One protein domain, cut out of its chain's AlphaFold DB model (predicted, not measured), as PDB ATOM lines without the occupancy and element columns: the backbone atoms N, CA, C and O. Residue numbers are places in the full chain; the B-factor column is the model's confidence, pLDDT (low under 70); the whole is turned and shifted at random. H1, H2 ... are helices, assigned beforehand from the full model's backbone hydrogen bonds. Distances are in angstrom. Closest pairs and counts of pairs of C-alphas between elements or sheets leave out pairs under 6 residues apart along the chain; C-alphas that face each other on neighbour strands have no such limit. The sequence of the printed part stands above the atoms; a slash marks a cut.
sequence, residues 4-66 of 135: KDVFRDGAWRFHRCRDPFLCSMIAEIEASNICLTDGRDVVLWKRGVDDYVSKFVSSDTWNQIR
ATOM      1  N   LYS A   4      -9.179  21.616 -20.448       77.44
ATOM      2  CA  LYS A   4      -9.916  22.468 -21.398       77.44
ATOM      3  C   LYS A   4      -9.055  23.183 -22.449       77.44
ATOM      4  O   LYS A   4      -9.577  23.636 -23.462       77.44
ATOM      5  N   ASP A   5      -7.749  23.326 -22.216       80.44
ATOM      6  CA  ASP A   5      -6.857  23.952 -23.198       80.44
ATOM      7  C   ASP A   5      -6.512  22.966 -24.328       80.44
ATOM      8  O   ASP A   5      -6.269  23.398 -25.460       80.44
ATOM      9  N   VAL A   6      -6.524  21.662 -24.012       83.56
ATOM     10  CA  VAL A   6      -6.091  20.539 -24.859       83.56
ATOM     11  C   VAL A   6      -7.281  19.776 -25.454       83.56
ATOM     12  O   VAL A   6      -7.196  19.324 -26.589       83.56
ATOM     13  N   PHE A   7      -8.399  19.658 -24.739       84.56
ATOM     14  CA  PHE A   7      -9.635  19.049 -25.234       84.56
ATOM     15  C   PHE A   7     -10.590  20.143 -25.725       84.56
ATOM     16  O   PHE A   7     -11.122  20.911 -24.921       84.56
ATOM     17  N   ARG A   8     -10.778  20.242 -27.047       80.19
ATOM     18  CA  ARG A   8     -11.621  21.262 -27.695       80.19
ATOM     19  C   ARG A   8     -12.582  20.616 -28.677       80.19
ATOM     20  O   ARG A   8     -12.169  19.768 -29.462       80.19
ATOM     21  N   ASP A   9     -13.836  21.059 -28.659       79.00
ATOM     22  CA  ASP A   9     -14.879  20.626 -29.600       79.00
ATOM     23  C   ASP A   9     -15.069  19.095 -29.645       79.00
ATOM     24  O   ASP A   9     -15.322  18.519 -30.697       79.00
ATOM     25  N   GLY A  10     -14.899  18.417 -28.502       78.00
ATOM     26  CA  GLY A  10     -15.011  16.956 -28.408       78.00
ATOM     27  C   GLY A  10     -13.781  16.176 -28.886       78.00
ATOM     28  O   GLY A  10     -13.842  14.952 -28.953       78.00
ATOM     29  N   ALA A  11     -12.669  16.850 -29.200       83.12
ATOM     30  CA  ALA A  11     -11.435  16.221 -29.659       83.12
ATOM     31  C   ALA A  11     -10.215  16.644 -28.826       83.12
ATOM     32  O   ALA A  11     -10.039  17.814 -28.469       83.12
ATOM     33  N   TRP A  12      -9.325  15.687 -28.563       85.62
ATOM     34  CA  TRP A  12      -8.016  15.943 -27.969       85.62
ATOM     35  C   TRP A  12      -7.063  16.582 -28.984       85.62
ATOM     36  O   TRP A  12      -7.000  16.187 -30.146       85.62
ATOM     37  N   ARG A  13      -6.301  17.586 -28.546       86.19
ATOM     38  CA  ARG A  13      -5.298  18.294 -29.353       86.19
ATOM     39  C   ARG A  13      -3.950  18.308 -28.634       86.19
ATOM     40  O   ARG A  13      -3.523  19.337 -28.110       86.19
ATOM     41  N   PHE A  14      -3.276  17.161 -28.595       84.06
ATOM     42  CA  PHE A  14      -1.918  17.058 -28.055       84.06
ATOM     43  C   PHE A  14      -0.867  17.624 -29.021       84.06
ATOM     44  O   PHE A  14      -1.032  17.613 -30.243       84.06
ATOM     45  N   HIS A  15       0.255  18.105 -28.477       82.44
ATOM     46  CA  HIS A  15       1.426  18.413 -29.298       82.44
ATOM     47  C   HIS A  15       1.999  17.109 -29.853       82.44
ATOM     48  O   HIS A  15       2.099  16.119 -29.130       82.44
ATOM     49  N   ARG A  16       2.399  17.107 -31.130       80.25
ATOM     50  CA  ARG A  16       2.989  15.914 -31.749       80.25
ATOM     51  C   ARG A  16       4.255  15.513 -30.995       80.25
ATOM     52  O   ARG A  16       5.212  16.284 -30.938       80.25
ATOM     53  N   CYS A  17       4.261  14.295 -30.469       82.44
ATOM     54  CA  CYS A  17       5.432  13.667 -29.883       82.44
ATOM     55  C   CYS A  17       5.965  12.578 -30.826       82.44
ATOM     56  O   CYS A  17       5.212  12.027 -31.625       82.44
ATOM     57  N   ARG A  18       7.270  12.297 -30.770       87.12
ATOM     58  CA  ARG A  18       7.901  11.173 -31.491       87.12
ATOM     59  C   ARG A  18       8.366  10.057 -30.557       87.12
ATOM     60  O   ARG A  18       8.832   9.030 -31.036       87.12
ATOM     61  N   ASP A  19       8.273  10.275 -29.249       92.81
ATOM     62  CA  ASP A  19       8.629   9.277 -28.251       92.81
ATOM     63  C   ASP A  19       7.567   8.158 -28.235       92.81
ATOM     64  O   ASP A  19       6.385   8.463 -28.054       92.81
ATOM     65  N   PRO A  20       7.944   6.880 -28.442       90.00
ATOM     66  CA  PRO A  20       6.980   5.784 -28.554       90.00
ATOM     67  C   PRO A  20       6.107   5.594 -27.311       90.00
ATOM     68  O   PRO A  20       4.924   5.285 -27.447       90.00
ATOM     69  N   PHE A  21       6.672   5.802 -26.117       91.56
ATOM     70  CA  PHE A  21       5.953   5.662 -24.852       91.56
ATOM     71  C   PHE A  21       4.931   6.787 -24.671       91.56
ATOM     72  O   PHE A  21       3.784   6.548 -24.288       91.56
ATOM     73  N   LEU A  22       5.307   8.023 -25.000       87.81
ATOM     74  CA  LEU A  22       4.363   9.138 -24.968       87.81
ATOM     75  C   LEU A  22       3.261   8.975 -26.022       87.81
ATOM     76  O   LEU A  22       2.108   9.280 -25.729       87.81
ATOM     77  N   CYS A  23       3.577   8.456 -27.210       88.88
ATOM     78  CA  CYS A  23       2.574   8.165 -28.236       88.88
ATOM     79  C   CYS A  23       1.561   7.101 -27.784       88.88
ATOM     80  O   CYS A  23       0.365   7.295 -27.997       88.88
ATOM     81  N   SER A  24       2.006   6.009 -27.147       89.00
ATOM     82  CA  SER A  24       1.086   4.978 -26.640       89.00
ATOM     83  C   SER A  24       0.183   5.523 -25.537       89.00
ATOM     84  O   SER A  24      -1.027   5.314 -25.569       89.00
ATOM     85  N   MET A  25       0.749   6.299 -24.613       88.31
ATOM     86  CA  MET A  25      -0.013   6.944 -23.547       88.31
ATOM     87  C   MET A  25      -1.033   7.957 -24.096       88.31
ATOM     88  O   MET A  25      -2.162   8.008 -23.619       88.31
ATOM     89  N   ILE A  26      -0.671   8.752 -25.113       88.69
ATOM     90  CA  ILE A  26      -1.603   9.682 -25.772       88.69
ATOM     91  C   ILE A  26      -2.773   8.920 -26.404       88.69
ATOM     92  O   ILE A  26      -3.916   9.323 -26.206       88.69
ATOM     93  N   ALA A  27      -2.514   7.810 -27.099       87.50
ATOM     94  CA  ALA A  27      -3.566   7.007 -27.722       87.50
ATOM     95  C   ALA A  27      -4.571   6.446 -26.695       87.50
ATOM     96  O   ALA A  27      -5.774   6.438 -26.949       87.50
ATOM     97  N   GLU A  28      -4.104   6.026 -25.514       88.75
ATOM     98  CA  GLU A  28      -4.980   5.589 -24.413       88.75
ATOM     99  C   GLU A  28      -5.855   6.730 -23.871       88.75
ATOM    100  O   GLU A  28      -7.044   6.543 -23.592       88.75
ATOM    101  N   ILE A  29      -5.289   7.935 -23.751       86.62
ATOM    102  CA  ILE A  29      -6.039   9.121 -23.323       86.62
ATOM    103  C   ILE A  29      -7.079   9.509 -24.383       86.62
ATOM    104  O   ILE A  29      -8.214   9.828 -24.038       86.62
ATOM    105  N   GLU A  30      -6.719   9.446 -25.666       86.00
ATOM    106  CA  GLU A  30      -7.626   9.739 -26.781       86.00
ATOM    107  C   GLU A  30      -8.788   8.745 -26.879       86.00
ATOM    108  O   GLU A  30      -9.902   9.144 -27.220       86.00
ATOM    109  N   ALA A  31      -8.560   7.477 -26.525       85.75
ATOM    110  CA  ALA A  31      -9.600   6.454 -26.445       85.75
ATOM    111  C   ALA A  31     -10.532   6.620 -25.228       85.75
ATOM    112  O   ALA A  31     -11.620   6.039 -25.193       85.75
ATOM    113  N   SER A  32     -10.122   7.398 -24.224       81.75
ATOM    114  CA  SER A  32     -10.901   7.611 -23.006       81.75
ATOM    115  C   SER A  32     -11.995   8.655 -23.229       81.75
ATOM    116  O   SER A  32     -11.730   9.796 -23.610       81.75
ATOM    117  N   ASN A  33     -13.245   8.287 -22.939       78.19
ATOM    118  CA  ASN A  33     -14.376   9.200 -23.070       78.19
ATOM    119  C   ASN A  33     -14.494  10.073 -21.808       78.19
ATOM    120  O   ASN A  33     -14.845   9.571 -20.738       78.19
ATOM    121  N   ILE A  34     -14.187  11.369 -21.918       78.50
ATOM    122  CA  ILE A  34     -14.243  12.310 -20.788       78.50
ATOM    123  C   ILE A  34     -15.406  13.284 -20.974       78.50
ATOM    124  O   ILE A  34     -15.525  13.946 -22.003       78.50
ATOM    125  N   CYS A  35     -16.235  13.428 -19.941       74.50
ATOM    126  CA  CYS A  35     -17.217  14.504 -19.851       74.50
ATOM    127  C   CYS A  35     -16.617  15.671 -19.060       74.50
ATOM    128  O   CYS A  35     -16.364  15.549 -17.861       74.50
ATOM    129  N   LEU A  36     -16.394  16.811 -19.719       73.88
ATOM    130  CA  LEU A  36     -15.975  18.026 -19.025       73.88
ATOM    131  C   LEU A  36     -17.151  18.604 -18.238       73.88
ATOM    132  O   LEU A  36     -18.167  18.995 -18.805       73.88
ATOM    133  N   THR A  37     -16.996  18.683 -16.923       77.31
ATOM    134  CA  THR A  37     -17.880  19.462 -16.052       77.31
ATOM    135  C   THR A  37     -17.378  20.901 -15.957       77.31
ATOM    136  O   THR A  37     -16.168  21.109 -15.911       77.31
ATOM    137  N   ASP A  38     -18.271  21.883 -15.799       77.69
ATOM    138  CA  ASP A  38     -17.921  23.303 -15.560       77.69
ATOM    139  C   ASP A  38     -17.357  23.571 -14.139       77.69
ATOM    140  O   ASP A  38     -17.368  24.678 -13.602       77.69
ATOM    141  N   GLY A  39     -16.883  22.516 -13.476       79.25
ATOM    142  CA  GLY A  39     -16.236  22.589 -12.176       79.25
ATOM    143  C   GLY A  39     -14.841  23.208 -12.271       79.25
ATOM    144  O   GLY A  39     -14.176  23.174 -13.305       79.25
ATOM    145  N   ARG A  40     -14.362  23.761 -11.154       80.25
ATOM    146  CA  ARG A  40     -12.963  24.192 -11.043       80.25
ATOM    147  C   ARG A  40     -12.047  22.972 -10.958       80.25
ATOM    148  O   ARG A  40     -12.329  22.058 -10.188       80.25
ATOM    149  N   ASP A  41     -10.926  23.017 -11.677       81.00
ATOM    150  CA  ASP A  41      -9.857  22.022 -11.551       81.00
ATOM    151  C   ASP A  41      -9.384  21.945 -10.091       81.00
ATOM    152  O   ASP A  41      -9.025  22.963  -9.487       81.00
ATOM    153  N   VAL A  42      -9.364  20.736  -9.530       84.00
ATOM    154  CA  VAL A  42      -8.844  20.463  -8.185       84.00
ATOM    155  C   VAL A  42      -7.623  19.561  -8.273       84.00
ATOM    156  O   VAL A  42      -7.607  18.577  -9.008       84.00
ATOM    157  N   VAL A  43      -6.585  19.901  -7.510       86.38
ATOM    158  CA  VAL A  43      -5.390  19.062  -7.390       86.38
ATOM    159  C   VAL A  43      -5.632  18.049  -6.281       86.38
ATOM    160  O   VAL A  43      -5.909  18.428  -5.141       86.38
ATOM    161  N   LEU A  44      -5.510  16.768  -6.615       91.12
ATOM    162  CA  LEU A  44      -5.598  15.671  -5.662       91.12
ATOM    163  C   LEU A  44      -4.295  14.873  -5.658       91.12
ATOM    164  O   LEU A  44      -3.648  14.687  -6.688       91.12
ATOM    165  N   TRP A  45      -3.925  14.385  -4.483       92.25
ATOM    166  CA  TRP A  45      -2.789  13.507  -4.265       92.25
ATOM    167  C   TRP A  45      -3.258  12.064  -4.290       92.25
ATOM    168  O   TRP A  45      -4.146  11.689  -3.526       92.25
ATOM    169  N   LYS A  46      -2.634  11.247  -5.137       90.19
ATOM    170  CA  LYS A  46      -2.847   9.804  -5.115       90.19
ATOM    171  C   LYS A  46      -2.352   9.248  -3.779       90.19
ATOM    172  O   LYS A  46      -1.246   9.583  -3.347       90.19
ATOM    173  N   ARG A  47      -3.169   8.432  -3.120       90.50
ATOM    174  CA  ARG A  47      -2.858   7.709  -1.875       90.50
ATOM    175  C   ARG A  47      -2.823   6.191  -2.097       90.50
ATOM    176  O   ARG A  47      -2.043   5.506  -1.440       90.50
ATOM    177  N   GLY A  48      -3.611   5.680  -3.042       86.06
ATOM    178  CA  GLY A  48      -3.717   4.257  -3.387       86.06
ATOM    179  C   GLY A  48      -4.063   4.054  -4.861       86.06
ATOM    180  O   GLY A  48      -3.981   5.002  -5.634       86.06
ATOM    181  N   VAL A  49      -4.441   2.834  -5.266       82.06
ATOM    182  CA  VAL A  49      -4.730   2.502  -6.680       82.06
ATOM    183  C   VAL A  49      -5.775   3.459  -7.271       82.06
ATOM    184  O   VAL A  49      -5.489   4.057  -8.309       82.06
ATOM    185  N   ASP A  50      -6.849   3.726  -6.518       86.19
ATOM    186  CA  ASP A  50      -7.957   4.623  -6.889       86.19
ATOM    187  C   ASP A  50      -8.373   5.584  -5.756       86.19
ATOM    188  O   ASP A  50      -9.489   6.095  -5.730       86.19
ATOM    189  N   ASP A  51      -7.481   5.835  -4.792       90.12
ATOM    190  CA  ASP A  51      -7.736   6.760  -3.681       90.12
ATOM    191  C   ASP A  51      -6.983   8.075  -3.897       90.12
ATOM    192  O   ASP A  51      -5.757   8.076  -4.066       90.12
ATOM    193  N   TYR A  52      -7.717   9.188  -3.885       91.75
ATOM    194  CA  TYR A  52      -7.217  10.529  -4.168       91.75
ATOM    195  C   TYR A  52      -7.707  11.516  -3.109       91.75
ATOM    196  O   TYR A  52      -8.904  11.651  -2.860       91.75
ATOM    197  N   VAL A  53      -6.776  12.253  -2.504       92.88
ATOM    198  CA  VAL A  53      -7.054  13.148  -1.375       92.88
ATOM    199  C   VAL A  53      -6.544  14.560  -1.618       92.88
ATOM    200  O   VAL A  53      -5.515  14.776  -2.248       92.88
ATOM    201  N   SER A  54      -7.228  15.557  -1.065       93.12
ATOM    202  CA  SER A  54      -6.821  16.964  -1.189       93.12
ATOM    203  C   SER A  54      -5.584  17.321  -0.357       93.12
ATOM    204  O   SER A  54      -4.914  18.315  -0.634       93.12
ATOM    205  N   LYS A  55      -5.253  16.517   0.664       92.69
ATOM    206  CA  LYS A  55      -4.130  16.763   1.575       92.69
ATOM    207  C   LYS A  55      -2.946  15.859   1.259       92.69
ATOM    208  O   LYS A  55      -3.070  14.638   1.265       92.69
ATOM    209  N   PHE A  56      -1.779  16.473   1.095       91.62
ATOM    210  CA  PHE A  56      -0.520  15.757   0.958       91.62
ATOM    211  C   PHE A  56      -0.113  15.076   2.269       91.62
ATOM    212  O   PHE A  56      -0.141  15.691   3.341       91.62
ATOM    213  N   VAL A  57       0.307  13.816   2.171       91.69
ATOM    214  CA  VAL A  57       0.849  13.038   3.286       91.69
ATOM    215  C   VAL A  57       2.132  12.359   2.818       91.69
ATOM    216  O   VAL A  57       2.100  11.429   2.014       91.69
ATOM    217  N   SER A  58       3.273  12.802   3.353       93.12
ATOM    218  CA  SER A  58       4.591  12.335   2.908       93.12
ATOM    219  C   SER A  58       4.777  10.821   3.044       93.12
ATOM    220  O   SER A  58       5.426  10.216   2.195       93.12
ATOM    221  N   SER A  59       4.210  10.189   4.080       90.56
ATOM    222  CA  SER A  59       4.307   8.735   4.276       90.56
ATOM    223  C   SER A  59       3.596   7.947   3.179       90.56
ATOM    224  O   SER A  59       4.124   6.939   2.713       90.56
ATOM    225  N   ASP A  60       2.429   8.417   2.740       90.50
ATOM    226  CA  ASP A  60       1.616   7.750   1.722       90.50
ATOM    227  C   ASP A  60       2.287   7.856   0.356       90.50
ATOM    228  O   ASP A  60       2.408   6.871  -0.374       90.50
ATOM    229  N   THR A  61       2.798   9.045   0.031       91.88
ATOM    230  CA  THR A  61       3.570   9.268  -1.193       91.88
ATOM    231  C   THR A  61       4.868   8.460  -1.185       91.88
ATOM    232  O   THR A  61       5.201   7.818  -2.180       91.88
ATOM    233  N   TRP A  62       5.582   8.416  -0.055       90.38
ATOM    234  CA  TRP A  62       6.794   7.607   0.077       90.38
ATOM    235  C   TRP A  62       6.520   6.116  -0.142       90.38
ATOM    236  O   TRP A  62       7.293   5.446  -0.823       90.38
ATOM    237  N   ASN A  63       5.411   5.597   0.391       89.50
ATOM    238  CA  ASN A  63       5.010   4.204   0.198       89.50
ATOM    239  C   ASN A  63       4.656   3.865  -1.253       89.50
ATOM    240  O   ASN A  63       4.888   2.731  -1.656       89.50
ATOM    241  N   GLN A  64       4.141   4.822  -2.024       88.75
ATOM    242  CA  GLN A  64       3.828   4.617  -3.441       88.75
ATOM    243  C   GLN A  64       5.062   4.653  -4.344       88.75
ATOM    244  O   GLN A  64       5.129   3.905  -5.314       88.75
ATOM    245  N   ILE A  65       6.031   5.524  -4.051       90.75
ATOM    246  CA  ILE A  65       7.222   5.690  -4.901       90.75
ATOM    247  C   ILE A  65       8.287   4.638  -4.573       90.75
ATOM    248  O   ILE A  65       9.044   4.210  -5.447       90.75
ATOM    249  N   ARG A  66       8.389   4.215  -3.306       89.75
ATOM    250  CA  ARG A  66       9.411   3.248  -2.905       89.75
ATOM    251  C   ARG A  66       9.063   1.849  -3.398       89.75
ATOM    252  O   ARG A  66       7.940   1.377  -3.266       89.75
TER     253      ARG A  66
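This is residues 4 to 66 of the 135 residues of the protein "zf-RVT domain-containing protein" of Brassica campestris (UniProt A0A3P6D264). There is little regular structure here: two short helices stand far apart in two small lobes, joined by a long arching stretch. One lobe holds H1 and residues 4 to 19, of which residues 13 to 19 run beside H1 while residues 4 to 12 lie off its end at residue 31, near residues 32 to 36; H2 with a small loop of residues 45 to 53 makes the other lobe. The printed part has 63 residues, two named helices, H1 then H2, and no named strand; the class is all helix, with 20 residues in named elements. It is loose, radius of gyration of the C-alphas 15.2 A, and flat, spanning 39 by 33 by 16 A.

Start at C-alpha 4, (-9.916, 22.468, -21.398). Find C-alpha 20 at (6.980, 5.784, -28.554), where H1, residues 20 to 31, runs 16.7 A. H2, residues 58 to 65, runs 10.6 A to C-alpha 65 at (7.222, 5.690, -4.901).

H1 and H2 are apart. Look at residues 7 to 8 and 11 to 12, a short antiparallel pairing, and at 45 to 46 with 52 to 53, another. In H1 and H2 every O i to N i+4 pair is within hydrogen-bond range.

The C-alphas of Asp 9 and Ser 59, the two farthest apart, are 40.7 A apart. The link from H1 to H2, 26 residues, is long. The printed part has no cut, and no printed residue is under 70 in pLDDT.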